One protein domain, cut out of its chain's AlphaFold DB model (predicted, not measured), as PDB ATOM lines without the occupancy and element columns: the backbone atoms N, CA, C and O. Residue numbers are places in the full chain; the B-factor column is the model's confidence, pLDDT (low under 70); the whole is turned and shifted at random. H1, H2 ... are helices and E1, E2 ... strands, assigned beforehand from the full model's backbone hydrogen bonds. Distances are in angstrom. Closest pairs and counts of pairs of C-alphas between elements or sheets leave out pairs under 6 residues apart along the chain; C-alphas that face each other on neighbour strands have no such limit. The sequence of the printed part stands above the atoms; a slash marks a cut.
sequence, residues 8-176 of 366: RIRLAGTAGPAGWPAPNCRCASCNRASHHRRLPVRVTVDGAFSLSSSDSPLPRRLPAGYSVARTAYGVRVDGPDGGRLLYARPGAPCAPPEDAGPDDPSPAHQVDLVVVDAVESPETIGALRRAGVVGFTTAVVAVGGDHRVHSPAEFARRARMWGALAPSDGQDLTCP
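Overview. This is residues 8 to 176 of the 366 residues of the protein "Adenosylcobinamide kinase" of Actinorugispora endophytica (UniProt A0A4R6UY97). With little regular structure, mixed sheet E4-E5-E6-E7-E8 sits partly face to face with antiparallel sheet E3-E2-E1-E9 as a sandwich, H2 covering its other face. H1 and residues 98 to 108 make the two far ends. The printed part has 169 residues, 67 in nine named strands and three named helices, class mixed, in order E1-H1-E2-E3-E4-E5-E6-E7-H2-E8-H3-E9. It is compact, radius of gyration of the C-alphas 15.9 A, spanning 51 by 33 by 23 A.

Arrangement. E4, E5 and E6, residues 67 to 71, 74 to 78 and 84 to 88, form a meander, each antiparallel to the one before; N 75 and O 87 are 2.9 A apart. H2, residues 123 to 130, is on this sheet over E7, residues 113 to 117, its height 9.9 A. H3, residues 152 to 161, only grazes it.

Along the chain. E1, residues 8 to 13, begins at C-alpha (153.022, 227.500, 201.831); E9, residues 171 to 175, ends at C-alpha (151.697, 233.878, 201.440).

Size, cuts and confidence. Residues 98 to 108 have pLDDT under 70.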
ATOM      1  N   ARG A   8     153.820 228.229 200.843       91.94
ATOM      2  CA  ARG A   8     153.022 227.500 201.831       91.94
ATOM      3  C   ARG A   8     153.542 227.763 203.237       91.94
ATOM      4  O   ARG A   8     154.689 227.466 203.568       91.94
ATOM      5  N   ILE A   9     152.664 228.244 204.104       93.56
ATOM      6  CA  ILE A   9     152.936 228.505 205.514       93.56
ATOM      7  C   ILE A   9     152.186 227.482 206.364       93.56
ATOM      8  O   ILE A   9     150.968 227.546 206.494       93.56
ATOM      9  N   ARG A  10     152.910 226.545 206.978       95.44
ATOM     10  CA  ARG A  10     152.335 225.533 207.872       95.44
ATOM     11  C   ARG A  10     152.508 225.914 209.333       95.44
ATOM     12  O   ARG A  10     153.626 226.114 209.806       95.44
ATOM     13  N   LEU A  11     151.409 225.931 210.077       95.31
ATOM     14  CA  LEU A  11     151.384 226.233 211.509       95.31
ATOM     15  C   LEU A  11     151.490 224.913 212.280       95.31
ATOM     16  O   LEU A  11     150.498 224.387 212.771       95.31
ATOM     17  N   ALA A  12     152.685 224.322 212.345       94.44
ATOM     18  CA  ALA A  12     152.904 223.027 213.000       94.44
ATOM     19  C   ALA A  12     152.567 223.045 214.505       94.44
ATOM     20  O   ALA A  12     152.217 222.010 215.064       94.44
ATOM     21  N   GLY A  13     152.643 224.218 215.132       95.62
ATOM     22  CA  GLY A  13     152.114 224.495 216.462       95.62
ATOM     23  C   GLY A  13     151.681 225.953 216.559       95.62
ATOM     24  O   GLY A  13     152.202 226.806 215.834       95.62
ATOM     25  N   THR A  14     150.734 226.244 217.446       96.44
ATOM     26  CA  THR A  14     150.101 227.572 217.572       96.44
ATOM     27  C   THR A  14     150.028 228.098 219.007       96.44
ATOM     28  O   THR A  14     149.557 229.216 219.224       96.44
ATOM     29  N   ALA A  15     150.469 227.318 219.994       96.31
ATOM     30  CA  ALA A  15     150.445 227.707 221.400       96.31
ATOM     31  C   ALA A  15     151.680 228.508 221.821       96.31
ATOM     32  O   ALA A  15     152.677 228.572 221.100       96.31
ATOM     33  N   GLY A  16     151.626 229.060 223.035       94.00
ATOM     34  CA  GLY A  16     152.805 229.605 223.706       94.00
ATOM     35  C   GLY A  16     153.910 228.549 223.922       94.00
ATOM     36  O   GLY A  16     153.711 227.362 223.641       94.00
ATOM     37  N   PRO A  17     155.078 228.938 224.464       92.06
ATOM     38  CA  PRO A  17     156.289 228.103 224.486       92.06
ATOM     39  C   PRO A  17     156.139 226.724 225.145       92.06
ATOM     40  O   PRO A  17     156.829 225.778 224.776       92.06
ATOM     41  N   ALA A  18     155.228 226.595 226.113       93.81
ATOM     42  CA  ALA A  18     154.966 225.343 226.819       93.81
ATOM     43  C   ALA A  18     153.908 224.453 226.142       93.81
ATOM     44  O   ALA A  18     153.690 223.331 226.589       93.81
ATOM     45  N   GLY A  19     153.231 224.922 225.092       95.25
ATOM     46  CA  GLY A  19     152.039 224.263 224.563       95.25
ATOM     47  C   GLY A  19     150.780 224.559 225.387       95.25
ATOM     48  O   GLY A  19     150.816 225.208 226.436       95.25
ATOM     49  N   TRP A  20     149.639 224.069 224.911       96.75
ATOM     50  CA  TRP A  20     148.348 224.218 225.578       96.75
ATOM     51  C   TRP A  20     147.510 222.948 225.384       96.75
ATOM     52  O   TRP A  20     147.040 222.695 224.277       96.75
ATOM     53  N   PRO A  21     147.325 222.107 226.416       96.75
ATOM     54  CA  PRO A  21     147.736 222.287 227.809       96.75
ATOM     55  C   PRO A  21     149.254 222.312 228.007       96.75
ATOM     56  O   PRO A  21     149.978 221.532 227.394       96.75
ATOM     57  N   ALA A  22     149.712 223.168 228.924       95.25
ATOM     58  CA  ALA A  22     151.096 223.151 229.382       95.25
ATOM     59  C   ALA A  22     151.378 221.854 230.175       95.25
ATOM     60  O   ALA A  22     150.509 221.417 230.945       95.25
ATOM     61  N   PRO A  23     152.570 221.238 230.034       94.38
ATOM     62  CA  PRO A  23     152.960 220.039 230.766       94.38
ATOM     63  C   PRO A  23     152.714 220.173 232.268       94.38
ATOM     64  O   PRO A  23     153.044 221.189 232.874       94.38
ATOM     65  N   ASN A  24     152.120 219.141 232.872       93.56
ATOM     66  CA  ASN A  24     151.814 219.062 234.307       93.56
ATOM     67  C   ASN A  24     150.888 220.166 234.863       93.56
ATOM     68  O   ASN A  24     150.640 220.215 236.068       93.56
ATOM     69  N   CYS A  25     150.320 221.030 234.016       95.38
ATOM     70  CA  CYS A  25     149.426 222.090 234.454       95.38
ATOM     71  C   CYS A  25     147.996 221.564 234.634       95.38
ATOM     72  O   CYS A  25     147.356 221.125 233.680       95.38
ATOM     73  N   ARG A  26     147.465 221.671 235.857       95.75
ATOM     74  CA  ARG A  26     146.108 221.214 236.220       95.75
ATOM     75  C   ARG A  26     145.058 222.327 236.219       95.75
ATOM     76  O   ARG A  26     143.962 222.145 236.745       95.75
ATOM     77  N   CYS A  27     145.392 223.506 235.692       96.62
ATOM     78  CA  CYS A  27     144.467 224.634 235.707       96.62
ATOM     79  C   CYS A  27     143.244 224.371 234.811       96.62
ATOM     80  O   CYS A  27     143.296 223.605 233.845       96.62
ATOM     81  N   ALA A  28     142.143 225.075 235.085       95.75
ATOM     82  CA  ALA A  28     140.906 224.908 234.330       95.75
ATOM     83  C   ALA A  28     141.067 225.203 232.826       95.75
ATOM     84  O   ALA A  28     140.385 224.586 232.013       95.75
ATOM     85  N   SER A  29     141.956 226.127 232.441       95.88
ATOM     86  CA  SER A  29     142.225 226.414 231.026       95.88
ATOM     87  C   SER A  29     142.873 225.225 230.312       95.88
ATOM     88  O   SER A  29     142.352 224.761 229.298       95.88
ATOM     89  N   CYS A  30     143.949 224.671 230.877       96.81
ATOM     90  CA  CYS A  30     144.610 223.475 230.352       96.81
ATOM     91  C   CYS A  30     143.654 222.280 230.272       96.81
ATOM     92  O   CYS A  30     143.639 221.575 229.266       96.81
ATOM     93  N   ASN A  31     142.796 222.095 231.279       96.12
ATOM     94  CA  ASN A  31     141.800 221.025 231.255       96.12
ATOM     95  C   ASN A  31     140.798 221.205 230.101       96.12
ATOM     96  O   ASN A  31     140.522 220.244 229.388       96.12
ATOM     97  N   ARG A  32     140.312 222.429 229.843       94.75
ATOM     98  CA  ARG A  32     139.442 222.719 228.682       94.75
ATOM     99  C   ARG A  32     140.157 222.528 227.343       94.75
ATOM    100  O   ARG A  32     139.533 222.106 226.377       94.75
ATOM    101  N   ALA A  33     141.451 222.833 227.279       94.25
ATOM    102  CA  ALA A  33     142.259 222.659 226.075       94.25
ATOM    103  C   ALA A  33     142.668 221.198 225.816       94.25
ATOM    104  O   ALA A  33     143.210 220.899 224.758       94.25
ATOM    105  N   SER A  34     142.401 220.266 226.735       91.06
ATOM    106  CA  SER A  34     142.814 218.860 226.602       91.06
ATOM    107  C   SER A  34     142.259 218.155 225.356       91.06
ATOM    108  O   SER A  34     142.933 217.274 224.820       91.06
ATOM    109  N   HIS A  35     141.086 218.580 224.871       86.81
ATOM    110  CA  HIS A  35     140.453 218.102 223.633       86.81
ATOM    111  C   HIS A  35     140.870 218.892 222.380       86.81
ATOM    112  O   HIS A  35     140.591 218.477 221.261       86.81
ATOM    113  N   HIS A  36     141.559 220.018 222.560       88.44
ATOM    114  CA  HIS A  36     142.029 220.909 221.499       88.44
ATOM    115  C   HIS A  36     143.493 221.268 221.755       88.44
ATOM    116  O   HIS A  36     143.843 222.441 221.912       88.44
ATOM    117  N   ARG A  37     144.329 220.230 221.876       93.00
ATOM    118  CA  ARG A  37     145.743 220.385 222.214       93.00
ATOM    119  C   ARG A  37     146.458 221.182 221.135       93.00
ATOM    120  O   ARG A  37     146.248 220.944 219.950       93.00
ATOM    121  N   ARG A  38     147.318 222.091 221.577       95.25
ATOM    122  CA  ARG A  38     148.162 222.927 220.734       95.25
ATOM    123  C   ARG A  38     149.618 222.781 221.162       95.25
ATOM    124  O   ARG A  38     149.950 222.916 222.340       95.25
ATOM    125  N   LEU A  39     150.473 222.471 220.206       96.69
ATOM    126  CA  LEU A  39     151.916 222.383 220.316       96.69
ATOM    127  C   LEU A  39     152.521 223.793 220.380       96.69
ATOM    128  O   LEU A  39     151.916 224.739 219.860       96.69
ATOM    129  N   PRO A  40     153.712 223.943 220.989       96.75
ATOM    130  CA  PRO A  40     154.450 225.200 220.959       96.75
ATOM    131  C   PRO A  40     154.589 225.743 219.541       96.75
ATOM    132  O   PRO A  40     154.797 224.973 218.597       96.75
ATOM    133  N   VAL A  41     154.477 227.064 219.403       95.94
ATOM    134  CA  VAL A  41     154.435 227.715 218.097       95.94
ATOM    135  C   VAL A  41     155.614 227.326 217.200       95.94
ATOM    136  O   VAL A  41     156.794 227.382 217.568       95.94
ATOM    137  N   ARG A  42     155.273 226.915 215.979       95.94
ATOM    138  CA  ARG A  42     156.236 226.610 214.924       95.94
ATOM    139  C   ARG A  42     155.605 226.887 213.572       95.94
ATOM    140  O   ARG A  42     154.669 226.203 213.169       95.94
ATOM    141  N   VAL A  43     156.148 227.883 212.887       95.19
ATOM    142  CA  VAL A  43     155.749 228.293 211.544       95.19
ATOM    143  C   VAL A  43     156.764 227.724 210.571       95.19
ATOM    144  O   VAL A  43     157.932 228.097 210.626       95.19
ATOM    145  N   THR A  44     156.349 226.815 209.702       94.31
ATOM    146  CA  THR A  44     157.209 226.220 208.679       94.31
ATOM    147  C   THR A  44     156.872 226.812 207.317       94.31
ATOM    148  O   THR A  44     155.707 226.846 206.933       94.31
ATOM    149  N   VAL A  45     157.891 227.262 206.588       93.19
ATOM    150  CA  VAL A  45     157.766 227.857 205.250       93.19
ATOM    151  C   VAL A  45     158.188 226.810 204.221       93.19
ATOM    152  O   VAL A  45     159.315 226.316 204.295       93.19
ATOM    153  N   ASP A  46     157.278 226.408 203.330       90.69
ATOM    154  CA  ASP A  46     157.460 225.392 202.274       90.69
ATOM    155  C   ASP A  46     158.036 224.043 202.741       90.69
ATOM    156  O   ASP A  46     158.626 223.285 201.975       90.69
ATOM    157  N   GLY A  47     157.909 223.720 204.031       88.19
ATOM    158  CA  GLY A  47     158.592 222.558 204.610       88.19
ATOM    159  C   GLY A  47     160.120 222.703 204.700       88.19
ATOM    160  O   GLY A  47     160.782 221.779 205.166       88.19
ATOM    161  N   ALA A  48     160.687 223.838 204.283       87.75
ATOM    162  CA  ALA A  48     162.122 224.033 204.117       87.75
ATOM    163  C   ALA A  48     162.825 224.533 205.384       87.75
ATOM    164  O   ALA A  48     163.900 224.052 205.740       87.75
ATOM    165  N   PHE A  49     162.228 225.504 206.075       92.00
ATOM    166  CA  PHE A  49     162.746 226.034 207.336       92.00
ATOM    167  C   PHE A  49     161.602 226.437 208.263       92.00
ATOM    168  O   PHE A  49     160.446 226.522 207.850       92.00
ATOM    169  N   SER A  50     161.915 226.639 209.544       92.81
ATOM    170  CA  SER A  50     160.919 226.973 210.563       92.81
ATOM    171  C   SER A  50     161.328 228.165 211.417       92.81
ATOM    172  O   SER A  50     162.504 228.346 211.719       92.81
ATOM    173  N   LEU A  51     160.326 228.930 211.840       92.62
ATOM    174  CA  LEU A  51     160.417 230.029 212.792       92.62
ATOM    175  C   LEU A  51     159.577 229.685 214.028       92.62
ATOM    176  O   LEU A  51     158.432 229.244 213.903       92.62
ATOM    177  N   SER A  52     160.141 229.882 215.218       89.44
ATOM    178  CA  SER A  52     159.454 229.627 216.494       89.44
ATOM    179  C   SER A  52     159.272 230.880 217.346       89.44
ATOM    180  O   SER A  52     158.423 230.887 218.224       89.44
ATOM    181  N   SER A  53     160.026 231.945 217.087       88.69
ATOM    182  CA  SER A  53     159.846 233.259 217.705       88.69
ATOM    183  C   SER A  53     160.568 234.320 216.880       88.69
ATOM    184  O   SER A  53     161.412 233.984 216.042       88.69
ATOM    185  N   SER A  54     160.309 235.596 217.165       83.38
ATOM    186  CA  SER A  54     161.096 236.705 216.616       83.38
ATOM    187  C   SER A  54     162.564 236.666 217.048       83.38
ATOM    188  O   SER A  54     163.424 237.197 216.350       83.38
ATOM    189  N   ASP A  55     162.880 236.020 218.170       84.94
ATOM    190  CA  ASP A  55     164.237 235.978 218.729       84.94
ATOM    191  C   ASP A  55     165.018 234.729 218.313       84.94
ATOM    192  O   ASP A  55     166.240 234.693 218.439       84.94
ATOM    193  N   SER A  56     164.344 233.739 217.725       80.19
ATOM    194  CA  SER A  56     164.957 232.490 217.267       80.19
ATOM    195  C   SER A  56     166.111 232.737 216.281       80.19
ATOM    196  O   SER A  56     166.006 233.618 215.422       80.19
ATOM    197  N   PRO A  57     167.213 231.962 216.345       85.62
ATOM    198  CA  PRO A  57     168.284 232.049 215.358       85.62
ATOM    199  C   PRO A  57     167.737 231.944 213.932       85.62
ATOM    200  O   PRO A  57     166.876 231.106 213.657       85.62
ATOM    201  N   LEU A  58     168.241 232.788 213.028       89.38
ATOM    202  CA  LEU A  58     167.818 232.734 211.633       89.38
ATOM    203  C   LEU A  58     168.244 231.396 210.998       89.38
ATOM    204  O   LEU A  58     169.291 230.845 211.369       89.38
ATOM    205  N   PRO A  59     167.469 230.862 210.037       87.19
ATOM    206  CA  PRO A  59     167.828 229.634 209.341       87.19
ATOM    207  C   PRO A  59     169.195 229.767 208.661       87.19
ATOM    208  O   PRO A  59     169.452 230.724 207.937       87.19
ATOM    209  N   ARG A  60     170.080 228.783 208.864       83.19
ATOM    210  CA  ARG A  60     171.433 228.789 208.268       83.19
ATOM    211  C   ARG A  60     171.451 228.420 206.786       83.19
ATOM    212  O   ARG A  60     172.409 228.734 206.091       83.19
ATOM    213  N   ARG A  61     170.438 227.685 206.325       86.19
ATOM    214  CA  ARG A  61     170.273 227.269 204.930       86.19
ATOM    215  C   ARG A  61     168.880 227.672 204.483       86.19
ATOM    216  O   ARG A  61     167.905 227.284 205.122       86.19
ATOM    217  N   LEU A  62     168.821 228.441 203.406       89.94
ATOM    218  CA  LEU A  62     167.585 228.869 202.768       89.94
ATOM    219  C   LEU A  62     167.518 228.256 201.364       89.94
ATOM    220  O   LEU A  62     168.561 228.154 200.709       89.94
ATOM    221  N   PRO A  63     166.334 227.831 200.895       89.06
ATOM    222  CA  PRO A  63     166.149 227.469 199.495       89.06
ATOM    223  C   PRO A  63     166.411 228.664 198.572       89.06
ATOM    224  O   PRO A  63     166.363 229.821 198.992       89.06
ATOM    225  N   ALA A  64     166.668 228.384 197.293       87.94
ATOM    226  CA  ALA A  64     166.866 229.430 196.298       87.94
ATOM    227  C   ALA A  64     165.635 230.353 196.209       87.94
ATOM    228  O   ALA A  64     164.501 229.880 196.202       87.94
ATOM    229  N   GLY A  65     165.875 231.666 196.137       87.88
ATOM    230  CA  GLY A  65     164.825 232.684 196.028       87.88
ATOM    231  C   GLY A  65     164.186 233.117 197.352       87.88
ATOM    232  O   GLY A  65     163.397 234.054 197.343       87.88
ATOM    233  N   TYR A  66     164.557 232.506 198.482       92.38
ATOM    234  CA  TYR A  66     164.151 232.969 199.809       92.38
ATOM    235  C   TYR A  66     165.176 233.923 200.419       92.38
ATOM    236  O   TYR A  66     166.381 233.666 200.377       92.38
ATOM    237  N   SER A  67     164.692 234.971 201.083       92.31
ATOM    238  CA  SER A  67     165.508 235.791 201.979       92.31
ATOM    239  C   SER A  67     164.845 235.919 203.348       92.31
ATOM    240  O   SER A  67     163.621 235.962 203.458       92.31
ATOM    241  N   VAL A  68     165.659 235.921 204.405       93.81
ATOM    242  CA  VAL A  68     165.187 236.064 205.784       93.81
ATOM    243  C   VAL A  68     166.032 237.118 206.480       93.81
ATOM    244  O   VAL A  68     167.252 236.986 206.550       93.81
ATOM    245  N   ALA A  69     165.382 238.147 207.013       91.69
ATOM    246  CA  ALA A  69     166.046 239.275 207.648       91.69
ATOM    247  C   ALA A  69     165.376 239.645 208.972       91.69
ATOM    248  O   ALA A  69     164.160 239.542 209.140       91.69
ATOM    249  N   ARG A  70     166.179 240.115 209.927       92.44
ATOM    250  CA  ARG A  70     165.662 240.781 211.125       92.44
ATOM    251  C   ARG A  70     165.368 242.236 210.786       92.44
ATOM    252  O   ARG A  70     166.196 242.912 210.189       92.44
ATOM    253  N   THR A  71     164.199 242.696 211.196       91.38
ATOM    254  CA  THR A  71     163.719 244.067 211.029       91.38
ATOM    255  C   THR A  71     163.374 244.651 212.396       91.38
ATOM    256  O   THR A  71     163.289 243.922 213.391       91.38
ATOM    257  N   ALA A  72     163.098 245.954 212.448       91.25
ATOM    258  CA  ALA A  72     162.579 246.591 213.655       91.25
ATOM    259  C   ALA A  72     161.242 245.979 214.126       91.25
ATOM    260  O   ALA A  72     160.944 246.022 215.314       91.25
ATOM    261  N   TYR A  73     160.473 245.354 213.227       93.69
ATOM    262  CA  TYR A  73     159.145 244.791 213.503       93.69
ATOM    263  C   TYR A  73     159.146 243.282 213.789       93.69
ATOM    264  O   TYR A  73     158.120 242.735 214.192       93.69
ATOM    265  N   GLY A  74     160.276 242.593 213.600       94.62
ATOM    266  CA  GLY A  74     160.384 241.141 213.763       94.62
ATOM    267  C   GLY A  74     161.217 240.474 212.670       94.62
ATOM    268  O   GLY A  74     162.072 241.109 212.052       94.62
ATOM    269  N   VAL A  75     160.986 239.185 212.427       95.38
ATOM    270  CA  VAL A  75     161.689 238.414 211.388       95.38
ATOM    271  C   VAL A  75     160.860 238.418 210.110       95.38
ATOM    272  O   VAL A  75     159.770 237.846 210.085       95.38
ATOM    273  N   ARG A  76     161.375 239.053 209.054       94.31
ATOM    274  CA  ARG A  76     160.754 239.080 207.728       94.31
ATOM    275  C   ARG A  76     161.289 237.939 206.872       94.31
ATOM    276  O   ARG A  76     162.489 237.664 206.886       94.31
ATOM    277  N   VAL A  77     160.396 237.303 206.130       94.19
ATOM    278  CA  VAL A  77     160.686 236.296 205.115       94.19
ATOM    279  C   VAL A  77     160.113 236.793 203.795       94.19
ATOM    280  O   VAL A  77     158.906 237.004 203.699       94.19
ATOM    281  N   ASP A  78     160.969 236.947 202.795       93.12
ATOM    282  CA  ASP A  78     160.567 237.234 201.420       93.12
ATOM    283  C   ASP A  78     160.725 235.948 200.597       93.12
ATOM    284  O   ASP A  78     161.797 235.330 200.602       93.12
ATOM    285  N   GLY A  79     159.641 235.516 199.954       90.94
ATOM    286  CA  GLY A  79     159.595 234.309 199.132       90.94
ATOM    287  C   GLY A  79     159.880 234.556 197.644       90.94
ATOM    288  O   GLY A  79     159.803 235.695 197.177       90.94
ATOM    289  N   PRO A  80     160.161 233.488 196.874       88.00
ATOM    290  CA  PRO A  80     160.510 233.569 195.452       88.00
ATOM    291  C   PRO A  80     159.393 234.144 194.567       88.00
ATOM    292  O   PRO A  80     159.686 234.748 193.537       88.00
ATOM    293  N   ASP A  81     158.133 233.996 194.978       83.50
ATOM    294  CA  ASP A  81     156.953 234.509 194.270       83.50
ATOM    295  C   ASP A  81     156.545 235.924 194.723       83.50
ATOM    296  O   ASP A  81     155.487 236.425 194.353       83.50
ATOM    297  N   GLY A  82     157.382 236.585 195.532       84.94
ATOM    298  CA  GLY A  82     157.160 237.948 196.025       84.94
ATOM    299  C   GLY A  82     156.344 238.045 197.315       84.94
ATOM    300  O   GLY A  82     156.250 239.139 197.868       84.94
ATOM    301  N   GLY A  83     155.811 236.927 197.822       90.94
ATOM    302  CA  GLY A  83     155.082 236.874 199.088       90.94
ATOM    303  C   GLY A  83     155.957 237.233 200.290       90.94
ATOM    304  O   GLY A  83     157.081 236.740 200.429       90.94
ATOM    305  N   ARG A  84     155.431 238.077 201.177       93.81
ATOM    306  CA  ARG A  84     156.132 238.605 202.351       93.81
ATOM    307  C   ARG A  84     155.445 238.181 203.637       93.81
ATOM    308  O   ARG A  84     154.311 238.566 203.919       93.81
ATOM    309  N   LEU A  85     156.167 237.420 204.450       95.31
ATOM    310  CA  LEU A  85     155.755 236.999 205.784       95.31
ATOM    311  C   LEU A  85     156.526 237.792 206.843       95.31
ATOM    312  O   LEU A  85     157.744 237.934 206.755       95.31
ATOM    313  N   LEU A  86     155.844 238.218 207.903       96.06
ATOM    314  CA  LEU A  86     156.470 238.734 209.119       96.06
ATOM    315  C   LEU A  86     156.119 237.854 210.319       96.06
ATOM    316  O   LEU A  86     154.951 237.692 210.655       96.06
ATOM    317  N   TYR A  87     157.125 237.343 211.023       96.69
ATOM    318  CA  TYR A  87     156.949 236.906 212.405       96.69
ATOM    319  C   TYR A  87     157.208 238.112 213.307       96.69
ATOM    320  O   TYR A  87     158.360 238.524 213.481       96.69
ATOM    321  N   ALA A  88     156.143 238.699 213.846       96.94
ATOM    322  CA  ALA A  88     156.222 239.933 214.611       96.94
ATOM    323  C   ALA A  88     156.956 239.724 215.939       96.94
ATOM    324  O   ALA A  88     156.798 238.694 216.598       96.94
ATOM    325  N   ARG A  89     157.745 240.721 216.343       94.69
ATOM    326  CA  ARG A  89     158.297 240.771 217.699       94.69
ATOM    327  C   ARG A  89     157.302 241.427 218.660       94.69
ATOM    328  O   ARG A  89     156.653 242.398 218.263       94.69
ATOM    329  N   PRO A  90     157.240 240.990 219.925       92.38
ATOM    330  CA  PRO A  90     156.610 241.777 220.976       92.38
ATOM    331  C   PRO A  90     157.244 243.171 221.078       92.38
ATOM    332  O   PRO A  90     158.464 243.330 220.930       92.38
ATOM    333  N   GLY A  91     156.409 244.188 221.301       89.62
ATOM    334  CA  GLY A  91     156.856 245.580 221.408       89.62
ATOM    335  C   GLY A  91     157.412 246.160 220.103       89.62
ATOM    336  O   GLY A  91     158.285 247.026 220.145       89.62
ATOM    337  N   ALA A  92     156.961 245.665 218.944       91.94
ATOM    338  CA  ALA A  92     157.304 246.259 217.655       91.94
ATOM    339  C   ALA A  92     156.959 247.766 217.635       91.94
ATOM    340  O   ALA A  92     155.922 248.164 218.178       91.94
ATOM    341  N   PRO A  93     157.800 248.616 217.018       91.81
ATOM    342  CA  PRO A  93     157.540 250.047 216.961       91.81
ATOM    343  C   PRO A  93     156.272 250.337 216.153       91.81
ATOM    344  O   PRO A  93     155.894 249.583 215.258       91.81
ATOM    345  N   CYS A  94     155.620 251.456 216.466       89.81
ATOM    346  CA  CYS A  94     154.400 251.895 215.786       89.81
ATOM    347  C   CYS A  94     154.633 253.014 214.755       89.81
ATOM    348  O   CYS A  94     153.695 253.418 214.071       89.81
ATOM    349  N   ALA A  95     155.868 253.513 214.647       85.12
ATOM    350  CA  ALA A  95     156.277 254.438 213.598       85.12
ATOM    351  C   ALA A  95     156.574 253.669 212.297       85.12
ATOM    352  O   ALA A  95     157.063 252.533 212.378       85.12
ATOM    353  N   PRO A  96     156.289 254.250 211.118       77.19
ATOM    354  CA  PRO A  96     156.744 253.693 209.848       77.19
ATOM    355  C   PRO A  96     158.287 253.674 209.776       77.19
ATOM    356  O   PRO A  96     158.936 254.403 210.533       77.19
ATOM    357  N   PRO A  97     158.891 252.842 208.907       72.31
ATOM    358  CA  PRO A  97     160.337 252.845 208.700       72.31
ATOM    359  C   PRO A  97     160.813 254.216 208.200       72.31
ATOM    360  O   PRO A  97     160.081 254.887 207.478       72.31
ATOM    361  N   GLU A  98     162.046 254.604 208.538       64.44
ATOM    362  CA  GLU A  98     162.622 255.917 208.185       64.44
ATOM    363  C   GLU A  98     162.633 256.196 206.668       64.44
ATOM    364  O   GLU A  98     162.525 257.348 206.259       64.44
ATOM    365  N   ASP A  99     162.673 255.147 205.839       62.56
ATOM    366  CA  ASP A  99     162.693 255.236 204.371       62.56
ATOM    367  C   ASP A  99     161.290 255.264 203.720       62.56
ATOM    368  O   ASP A  99     161.172 255.251 202.493       62.56
ATOM    369  N   ALA A 100     160.206 255.256 204.506       58.25
ATOM    370  CA  ALA A 100     158.841 255.257 203.981       58.25
ATOM    371  C   ALA A 100     158.387 256.679 203.601       58.25
ATOM    372  O   ALA A 100     158.240 257.552 204.456       58.25
ATOM    373  N   GLY A 101     158.126 256.909 202.311       54.88
ATOM    374  CA  GLY A 101     157.513 258.151 201.836       54.88
ATOM    375  C   GLY A 101     156.069 258.316 202.352       54.88
ATOM    376  O   GLY A 101     155.366 257.317 202.504       54.88
ATOM    377  N   PRO A 102     155.596 259.553 202.603       50.00
ATOM    378  CA  PRO A 102     154.301 259.818 203.245       50.00
ATOM    379  C   PRO A 102     153.060 259.375 202.443       50.00
ATOM    380  O   PRO A 102     152.003 259.213 203.047       50.00
ATOM    381  N   ASP A 103     153.187 259.135 201.131       53.47
ATOM    382  CA  ASP A 103     152.069 258.858 200.209       53.47
ATOM    383  C   ASP A 103     152.201 257.525 199.436       53.47
ATOM    384  O   ASP A 103     151.583 257.358 198.385       53.47
ATOM    385  N   ASP A 104     153.012 256.568 199.904       49.12
ATOM    386  CA  ASP A 104     153.156 255.273 199.219       49.12
ATOM    387  C   ASP A 104     151.936 254.359 199.504       49.12
ATOM    388  O   ASP A 104     151.736 253.938 200.648       49.12
ATOM    389  N   PRO A 105     151.088 254.049 198.498       44.25
ATOM    390  CA  PRO A 105     149.825 253.334 198.699       44.25
ATOM    391  C   PRO A 105     149.994 251.848 199.062       44.25
ATOM    392  O   PRO A 105     149.027 251.216 199.490       44.25
ATOM    393  N   SER A 106     151.190 251.279 198.887       52.88
ATOM    394  CA  SER A 106     151.556 249.939 199.361       52.88
ATOM    395  C   SER A 106     153.052 249.949 199.646       52.88
ATOM    396  O   SER A 106     153.856 249.560 198.789       52.88
ATOM    397  N   PRO A 107     153.454 250.467 200.813       59.88
ATOM    398  CA  PRO A 107     154.843 250.781 201.024       59.88
ATOM    399  C   PRO A 107     155.683 249.508 201.021       59.88
ATOM    400  O   PRO A 107     155.220 248.429 201.401       59.88
ATOM    401  N   ALA A 108     156.938 249.606 200.581       63.91
ATOM    402  CA  ALA A 108     157.831 248.455 200.417       63.91
ATOM    403  C   ALA A 108     158.007 247.591 201.690       63.91
ATOM    404  O   ALA A 108     158.510 246.468 201.612       63.91
ATOM    405  N   HIS A 109     157.593 248.087 202.860       75.94
ATOM    406  CA  HIS A 109     157.589 247.373 204.137       75.94
ATOM    407  C   HIS A 109     156.280 246.654 204.489       75.94
ATOM    408  O   HIS A 109     156.278 245.898 205.463       75.94
ATOM    409  N   GLN A 110     155.190 246.856 203.742       89.62
ATOM    410  CA  GLN A 110     153.947 246.118 203.953       89.62
ATOM    411  C   GLN A 110     154.157 244.629 203.639       89.62
ATOM    412  O   GLN A 110     154.870 244.263 202.695       89.62
ATOM    413  N   VAL A 111     153.540 243.772 204.456       93.31
ATOM    414  CA  VAL A 111     153.602 242.311 204.321       93.31
ATOM    415  C   VAL A 111     152.246 241.713 203.964       93.31
ATOM    416  O   VAL A 111     151.206 242.295 204.270       93.31
ATOM    417  N   ASP A 112     152.241 240.530 203.357       93.81
ATOM    418  CA  ASP A 112     151.012 239.826 202.974       93.81
ATOM    419  C   ASP A 112     150.445 239.002 204.133       93.81
ATOM    420  O   ASP A 112     149.228 238.853 204.273       93.81
ATOM    421  N   LEU A 113     151.324 238.478 204.994       95.44
ATOM    422  CA  LEU A 113     150.952 237.699 206.171       95.44
ATOM    423  C   LEU A 113     151.814 238.089 207.372       95.44
ATOM    424  O   LEU A 113     153.035 238.186 207.277       95.44
ATOM    425  N   VAL A 114     151.188 238.264 208.533       96.44
ATOM    426  CA  VAL A 114     151.885 238.473 209.804       96.44
ATOM    427  C   VAL A 114     151.452 237.446 210.842       96.44
ATOM    428  O   VAL A 114     150.264 237.188 211.020       96.44
ATOM    429  N   VAL A 115     152.418 236.878 211.556       97.25
ATOM    430  CA  VAL A 115     152.211 236.016 212.723       97.25
ATOM    431  C   VAL A 115     152.503 236.828 213.980       97.25
ATOM    432  O   VAL A 115     153.578 237.413 214.094       97.25
ATOM    433  N   VAL A 116     151.556 236.862 214.916       97.38
ATOM    434  CA  VAL A 116     151.645 237.635 216.164       97.38
ATOM    435  C   VAL A 116     151.309 236.742 217.355       97.38
ATOM    436  O   VAL A 116     150.268 236.078 217.349       97.38
ATOM    437  N   ASP A 117     152.146 236.755 218.396       96.50
ATOM    438  CA  ASP A 117     151.767 236.198 219.700       96.50
ATOM    439  C   ASP A 117     150.741 237.124 220.366       96.50
ATOM    440  O   ASP A 117     151.068 238.137 220.991       96.50
ATOM    441  N   ALA A 118     149.466 236.791 220.180       95.62
ATOM    442  CA  ALA A 118     148.354 237.641 220.580       95.62
ATOM    443  C   ALA A 118     147.949 237.452 222.053       95.62
ATOM    444  O   ALA A 118     147.039 238.131 222.533       95.62
ATOM    445  N   VAL A 119     148.577 236.513 222.772       94.62
ATOM    446  CA  VAL A 119     148.406 236.377 224.226       94.62
ATOM    447  C   VAL A 119     149.467 237.184 224.960       94.62
ATOM    448  O   VAL A 119     149.162 237.772 225.996       94.62
ATOM    449  N   GLU A 120     150.689 237.225 224.432       93.44
ATOM    450  CA  GLU A 120     151.782 238.020 224.981       93.44
ATOM    451  C   GLU A 120     151.648 239.513 224.675       93.44
ATOM    452  O   GLU A 120     151.745 240.310 225.603       93.44
ATOM    453  N   SER A 121     151.412 239.888 223.412       94.12
ATOM    454  CA  SER A 121     151.443 241.296 222.975       94.12
ATOM    455  C   SER A 121     150.402 241.609 221.886       94.12
ATOM    456  O   SER A 121     150.747 241.911 220.739       94.12
ATOM    457  N   PRO A 122     149.093 241.520 222.189       95.00
ATOM    458  CA  PRO A 122     148.032 241.804 221.216       95.00
ATOM    459  C   PRO A 122     148.088 243.219 220.612       95.00
ATOM    460  O   PRO A 122     147.707 243.406 219.456       95.00
ATOM    461  N   GLU A 123     148.597 244.207 221.347       95.69
ATOM    462  CA  GLU A 123     148.820 245.583 220.886       95.69
ATOM    463  C   GLU A 123     149.803 245.685 219.714       95.69
ATOM    464  O   GLU A 123     149.723 246.630 218.928       95.69
ATOM    465  N   THR A 124     150.665 244.679 219.520       96.81
ATOM    466  CA  THR A 124     151.549 244.574 218.349       96.81
ATOM    467  C   THR A 124     150.747 244.640 217.045       96.81
ATOM    468  O   THR A 124     151.203 245.229 216.069       96.81
ATOM    469  N   ILE A 125     149.514 244.121 217.019       96.38
ATOM    470  CA  ILE A 125     148.637 244.216 215.842       96.38
ATOM    471  C   ILE A 125     148.324 245.687 215.512       96.38
ATOM    472  O   ILE A 125     148.420 246.090 214.350       96.38
ATOM    473  N   GLY A 126     147.964 246.491 216.519       95.81
ATOM    474  CA  GLY A 126     147.687 247.919 216.359       95.81
ATOM    475  C   GLY A 126     148.937 248.710 215.975       95.81
ATOM    476  O   GLY A 126     148.880 249.522 215.051       95.81
ATOM    477  N   ALA A 127     150.081 248.404 216.596       96.12
ATOM    478  CA  ALA A 127     151.367 249.026 216.279       96.12
ATOM    479  C   ALA A 127     151.759 248.818 214.809       96.12
ATOM    480  O   ALA A 127     152.080 249.777 214.111       96.12
ATOM    481  N   LEU A 128     151.665 247.581 214.310       95.81
ATOM    482  CA  LEU A 128     152.010 247.257 212.924       95.81
ATOM    483  C   LEU A 128     151.042 247.879 211.911       95.81
ATOM    484  O   LEU A 128     151.461 248.258 210.818       95.81
ATOM    485  N   ARG A 129     149.759 248.010 212.266       94.50
ATOM    486  CA  ARG A 129     148.779 248.739 211.445       94.50
ATOM    487  C   ARG A 129     149.094 250.223 211.388       94.50
ATOM    488  O   ARG A 129     149.015 250.816 210.317       94.50
ATOM    489  N   ARG A 130     149.472 250.812 212.522       93.06
ATOM    490  CA  ARG A 130     149.867 252.219 212.613       93.06
ATOM    491  C   ARG A 130     151.146 252.507 211.821       93.06
ATOM    492  O   ARG A 130     151.217 253.529 211.153       93.06
ATOM    493  N   ALA A 131     152.101 251.580 211.836       92.56
ATOM    494  CA  ALA A 131     153.339 251.669 211.064       92.56
ATOM    495  C   ALA A 131     153.152 251.409 209.552       92.56
ATOM    496  O   ALA A 131     154.109 251.515 208.787       92.56
ATOM    497  N   GLY A 132     151.957 251.004 209.104       91.69
ATOM    498  CA  GLY A 132     151.697 250.626 207.709       91.69
ATOM    499  C   GLY A 132     152.286 249.272 207.289       91.69
ATOM    500  O   GLY A 132     152.201 248.904 206.125       91.69
ATOM    501  N   VAL A 133     152.855 248.498 208.223       93.38
ATOM    502  CA  VAL A 133     153.354 247.132 207.968       93.38
ATOM    503  C   VAL A 133     152.189 246.170 207.711       93.38
ATOM    504  O   VAL A 133     152.296 245.247 206.904       93.38
ATOM    505  N   VAL A 134     151.067 246.388 208.403       93.00
ATOM    506  CA  VAL A 134     149.827 245.613 208.268       93.00
ATOM    507  C   VAL A 134     148.741 246.508 207.682       93.00
ATOM    508  O   VAL A 134     148.217 247.393 208.359       93.00
ATOM    509  N   GLY A 135     148.370 246.248 206.433       88.81
ATOM    510  CA  GLY A 135     147.314 246.972 205.729       88.81
ATOM    511  C   GLY A 135     145.998 246.198 205.651       88.81
ATOM    512  O   GLY A 135     145.724 245.277 206.422       88.81
ATOM    513  N   PHE A 136     145.149 246.600 204.706       84.75
ATOM    514  CA  PHE A 136     143.894 245.905 204.390       84.75
ATOM    515  C   PHE A 136     144.130 244.574 203.670       84.75
ATOM    516  O   PHE A 136     143.337 243.650 203.812       84.75
ATOM    517  N   THR A 137     145.237 244.490 202.934       86.75
ATOM    518  CA  THR A 137     145.717 243.310 202.212       86.75
ATOM    519  C   THR A 137     146.776 242.561 203.021       86.75
ATOM    520  O   THR A 137     147.684 241.965 202.459       86.75
ATOM    521  N   THR A 138     146.696 242.581 204.352       92.44
ATOM    522  CA  THR A 138     147.591 241.781 205.200       92.44
ATOM    523  C   THR A 138     146.781 240.824 206.069       92.44
ATOM    524  O   THR A 138     145.942 241.254 206.863       92.44
ATOM    525  N   ALA A 139     147.026 239.519 205.944       94.88
ATOM    526  CA  ALA A 139     146.423 238.528 206.823       94.88
ATOM    527  C   ALA A 139     147.144 238.525 208.174       94.88
ATOM    528  O   ALA A 139     148.355 238.332 208.249       94.88
ATOM    529  N   VAL A 140     146.389 238.708 209.256       95.88
ATOM    530  CA  VAL A 140     146.916 238.623 210.623       95.88
ATOM    531  C   VAL A 140     146.618 237.240 211.187       95.88
ATOM    532  O   VAL A 140     145.467 236.806 211.194       95.88
ATOM    533  N   VAL A 141     147.644 236.558 211.686       96.56
ATOM    534  CA  VAL A 141     147.564 235.231 212.298       96.56
ATOM    535  C   VAL A 141     147.945 235.337 213.770       96.56
ATOM    536  O   VAL A 141     149.089 235.623 214.115       96.56
ATOM    537  N   ALA A 142     146.976 235.089 214.646       96.81
ATOM    538  CA  ALA A 142     147.153 235.047 216.087       96.81
ATOM    539  C   ALA A 142     147.620 233.652 216.534       96.81
ATOM    540  O   ALA A 142     146.932 232.648 216.330       96.81
ATOM    541  N   VAL A 143     148.770 233.614 217.199       97.25
ATOM    542  CA  VAL A 143     149.348 232.440 217.873       97.25
ATOM    543  C   VAL A 143     149.596 232.766 219.352       97.25
ATOM    544  O   VAL A 143     149.169 233.815 219.837       97.25
ATOM    545  N   GLY A 144     150.235 231.856 220.088       95.81
ATOM    546  CA  GLY A 144     150.600 232.069 221.492       95.81
ATOM    547  C   GLY A 144     149.531 231.638 222.494       95.81
ATOM    548  O   GLY A 144     149.668 231.872 223.690       95.81
ATOM    549  N   GLY A 145     148.461 230.978 222.030       95.31
ATOM    550  CA  GLY A 145     147.394 230.472 222.894       95.31
ATOM    551  C   GLY A 145     147.948 229.634 224.051       95.31
ATOM    552  O   GLY A 145     148.642 228.646 223.819       95.31
ATOM    553  N   ASP A 146     147.640 230.010 225.290       96.00
ATOM    554  CA  ASP A 146     148.094 229.298 226.483       96.00
ATOM    555  C   ASP A 146     147.102 229.424 227.651       96.00
ATOM    556  O   ASP A 146     145.993 229.955 227.529       96.00
ATOM    557  N   HIS A 147     147.508 228.926 228.819       95.38
ATOM    558  CA  HIS A 147     146.663 228.874 230.003       95.38
ATOM    559  C   HIS A 147     146.246 230.232 230.605       95.38
ATOM    560  O   HIS A 147     145.336 230.254 231.439       95.38
ATOM    561  N   ARG A 148     146.851 231.353 230.177       94.44
ATOM    562  CA  ARG A 148     146.426 232.721 230.530       94.44
ATOM    563  C   ARG A 148     145.087 233.062 229.877       94.44
ATOM    564  O   ARG A 148     144.339 233.904 230.375       94.44
ATOM    565  N   VAL A 149     144.750 232.381 228.782       94.75
ATOM    566  CA  VAL A 149     143.444 232.460 228.130       94.75
ATOM    567  C   VAL A 149     142.545 231.350 228.657       94.75
ATOM    568  O   VAL A 149     142.982 230.242 228.941       94.75
ATOM    569  N   HIS A 150     141.254 231.629 228.810       93.19
ATOM    570  CA  HIS A 150     140.325 230.706 229.460       93.19
ATOM    571  C   HIS A 150     140.151 229.349 228.767       93.19
ATOM    572  O   HIS A 150     139.953 228.334 229.442       93.19
ATOM    573  N   SER A 151     140.115 229.370 227.437       94.19
ATOM    574  CA  SER A 151     139.857 228.224 226.571       94.19
ATOM    575  C   SER A 151     140.269 228.557 225.130       94.19
ATOM    576  O   SER A 151     140.321 229.737 224.769       94.19
ATOM    577  N   PRO A 152     140.499 227.554 224.267       94.56
ATOM    578  CA  PRO A 152     140.785 227.796 222.851       94.56
ATOM    579  C   PRO A 152     139.683 228.581 222.121       94.56
ATOM    580  O   PRO A 152     139.979 229.411 221.265       94.56
ATOM    581  N   ALA A 153     138.415 228.390 222.504       93.88
ATOM    582  CA  ALA A 153     137.293 229.164 221.969       93.88
ATOM    583  C   ALA A 153     137.374 230.654 222.350       93.88
ATOM    584  O   ALA A 153     137.100 231.520 221.520       93.88
ATOM    585  N   GLU A 154     137.801 230.959 223.579       94.38
ATOM    586  CA  GLU A 154     138.050 232.331 224.031       94.38
ATOM    587  C   GLU A 154     139.198 232.983 223.251       94.38
ATOM    588  O   GLU A 154     139.095 234.143 222.853       94.38
ATOM    589  N   PHE A 155     140.274 232.236 222.993       95.75
ATOM    590  CA  PHE A 155     141.393 232.716 222.177       95.75
ATOM    591  C   PHE A 155     140.932 233.075 220.757       95.75
ATOM    592  O   PHE A 155     141.163 234.191 220.294       95.75
ATOM    593  N   ALA A 156     140.178 232.183 220.108       94.44
ATOM    594  CA  ALA A 156     139.616 232.430 218.782       94.44
ATOM    595  C   ALA A 156     138.600 233.589 218.762       94.44
ATOM    596  O   ALA A 156     138.499 234.322 217.778       94.44
ATOM    597  N   ARG A 157     137.830 233.785 219.840       93.50
ATOM    598  CA  ARG A 157     136.934 234.942 219.994       93.50
ATOM    599  C   ARG A 157     137.723 236.255 220.009       93.50
ATOM    600  O   ARG A 157     137.364 237.160 219.267       93.50
ATOM    601  N   ARG A 158     138.797 236.340 220.803       94.44
ATOM    602  CA  ARG A 158     139.661 237.534 220.886       94.44
ATOM    603  C   ARG A 158     140.352 237.836 219.560       94.44
ATOM    604  O   ARG A 158     140.293 238.966 219.100       94.44
ATOM    605  N   ALA A 159     140.912 236.819 218.903       95.12
ATOM    606  CA  ALA A 159     141.542 236.986 217.592       95.12
ATOM    607  C   ALA A 159     140.585 237.603 216.555       95.12
ATOM    608  O   ALA A 159     140.959 238.537 215.846       95.12
ATOM    609  N   ARG A 160     139.320 237.158 216.530       92.44
ATOM    610  CA  ARG A 160     138.291 237.712 215.634       92.44
ATOM    611  C   ARG A 160     138.006 239.194 215.882       92.44
ATOM    612  O   ARG A 160     137.813 239.916 214.911       92.44
ATOM    613  N   MET A 161     138.035 239.657 217.135       91.06
ATOM    614  CA  MET A 161     137.853 241.085 217.460       91.06
ATOM    615  C   MET A 161     138.915 241.956 216.787       91.06
ATOM    616  O   MET A 161     138.627 243.064 216.355       91.06
ATOM    617  N   TRP A 162     140.130 241.429 216.636       93.81
ATOM    618  CA  TRP A 162     141.227 242.127 215.977       93.81
ATOM    619  C   TRP A 162     141.278 241.900 214.465       93.81
ATOM    620  O   TRP A 162     142.213 242.385 213.832       93.81
ATOM    621  N   GLY A 163     140.325 241.178 213.866       93.44
ATOM    622  CA  GLY A 163     140.386 240.772 212.457       93.44
ATOM    623  C   GLY A 163     141.560 239.834 212.161       93.44
ATOM    624  O   GLY A 163     142.201 239.959 211.120       93.44
ATOM    625  N   ALA A 164     141.893 238.949 213.106       94.81
ATOM    626  CA  ALA A 164     142.954 237.957 212.976       94.81
ATOM    627  C   ALA A 164     142.391 236.529 212.886       94.81
ATOM    628  O   ALA A 164     141.389 236.184 213.520       94.81
ATOM    629  N   LEU A 165     143.076 235.676 212.125       94.44
ATOM    630  CA  LEU A 165     142.872 234.230 212.115       94.44
ATOM    631  C   LEU A 165     143.498 233.612 213.370       94.44
ATOM    632  O   LEU A 165     144.604 233.978 213.748       94.44
ATOM    633  N   ALA A 166     142.836 232.626 213.973       94.75
ATOM    634  CA  ALA A 166     143.404 231.793 215.037       94.75
ATOM    635  C   ALA A 166     143.458 230.331 214.561       94.75
ATOM    636  O   ALA A 166     142.591 229.537 214.944       94.75
ATOM    637  N   PRO A 167     144.414 229.978 213.679       93.88
ATOM    638  CA  PRO A 167     144.475 228.657 213.066       93.88
ATOM    639  C   PRO A 167     144.679 227.560 214.111       93.88
ATOM    640  O   PRO A 167     145.137 227.814 215.229       93.88
ATOM    641  N   SER A 168     144.325 226.332 213.748       92.69
ATOM    642  CA  SER A 168     144.677 225.140 214.525       92.69
ATOM    643  C   SER A 168     146.055 224.623 214.117       92.69
ATOM    644  O   SER A 168     146.583 224.972 213.061       92.69
ATOM    645  N   ASP A 169     146.636 223.762 214.946       95.12
ATOM    646  CA  ASP A 169     147.876 223.076 214.600       95.12
ATOM    647  C   ASP A 169     147.727 222.245 213.319       95.12
ATOM    648  O   ASP A 169     146.702 221.608 213.077       95.12
ATOM    649  N   GLY A 170     148.780 222.240 212.505       94.25
ATOM    650  CA  GLY A 170     148.843 221.535 211.228       94.25
ATOM    651  C   GLY A 170     148.114 222.229 210.079       94.25
ATOM    652  O   GLY A 170     148.179 221.717 208.964       94.25
ATOM    653  N   GLN A 171     147.456 223.366 210.321       93.44
ATOM    654  CA  GLN A 171     146.790 224.136 209.275       93.44
ATOM    655  C   GLN A 171     147.815 224.777 208.328       93.44
ATOM    656  O   GLN A 171     148.805 225.367 208.774       93.44
ATOM    657  N   ASP A 172     147.541 224.672 207.029       93.19
ATOM    658  CA  ASP A 172     148.307 225.314 205.966       93.19
ATOM    659  C   ASP A 172     147.624 226.630 205.554       93.19
ATOM    660  O   ASP A 172     146.401 226.709 205.422       93.19
ATOM    661  N   LEU A 173     148.432 227.667 205.365       93.25
ATOM    662  CA  LEU A 173     148.084 228.972 204.813       93.25
ATOM    663  C   LEU A 173     148.990 229.245 203.605       93.25
ATOM    664  O   LEU A 173     149.994 228.558 203.411       93.25
ATOM    665  N   THR A 174     148.667 230.260 202.812       92.50
ATOM    666  CA  THR A 174     149.530 230.736 201.722       92.50
ATOM    667  C   THR A 174     150.028 232.149 202.010       92.50
ATOM    668  O   THR A 174     149.417 232.883 202.792       92.50
ATOM    669  N   CYS A 175     151.149 232.529 201.402       89.94
ATOM    670  CA  CYS A 175     151.697 233.878 201.440       89.94
ATOM    671  C   CYS A 175     152.073 234.309 200.005       89.94
ATOM    672  O   CYS A 175     153.085 233.829 199.494       89.94
ATOM    673  N   PRO A 176     151.278 235.171 199.341       87.38
ATOM    674  CA  PRO A 176     150.095 235.869 199.856       87.38
ATOM    675  C   PRO A 176     148.907 234.951 200.220       87.38
ATOM    676  O   PRO A 176     148.801 233.827 199.718       87.38
TER     677      PRO A 176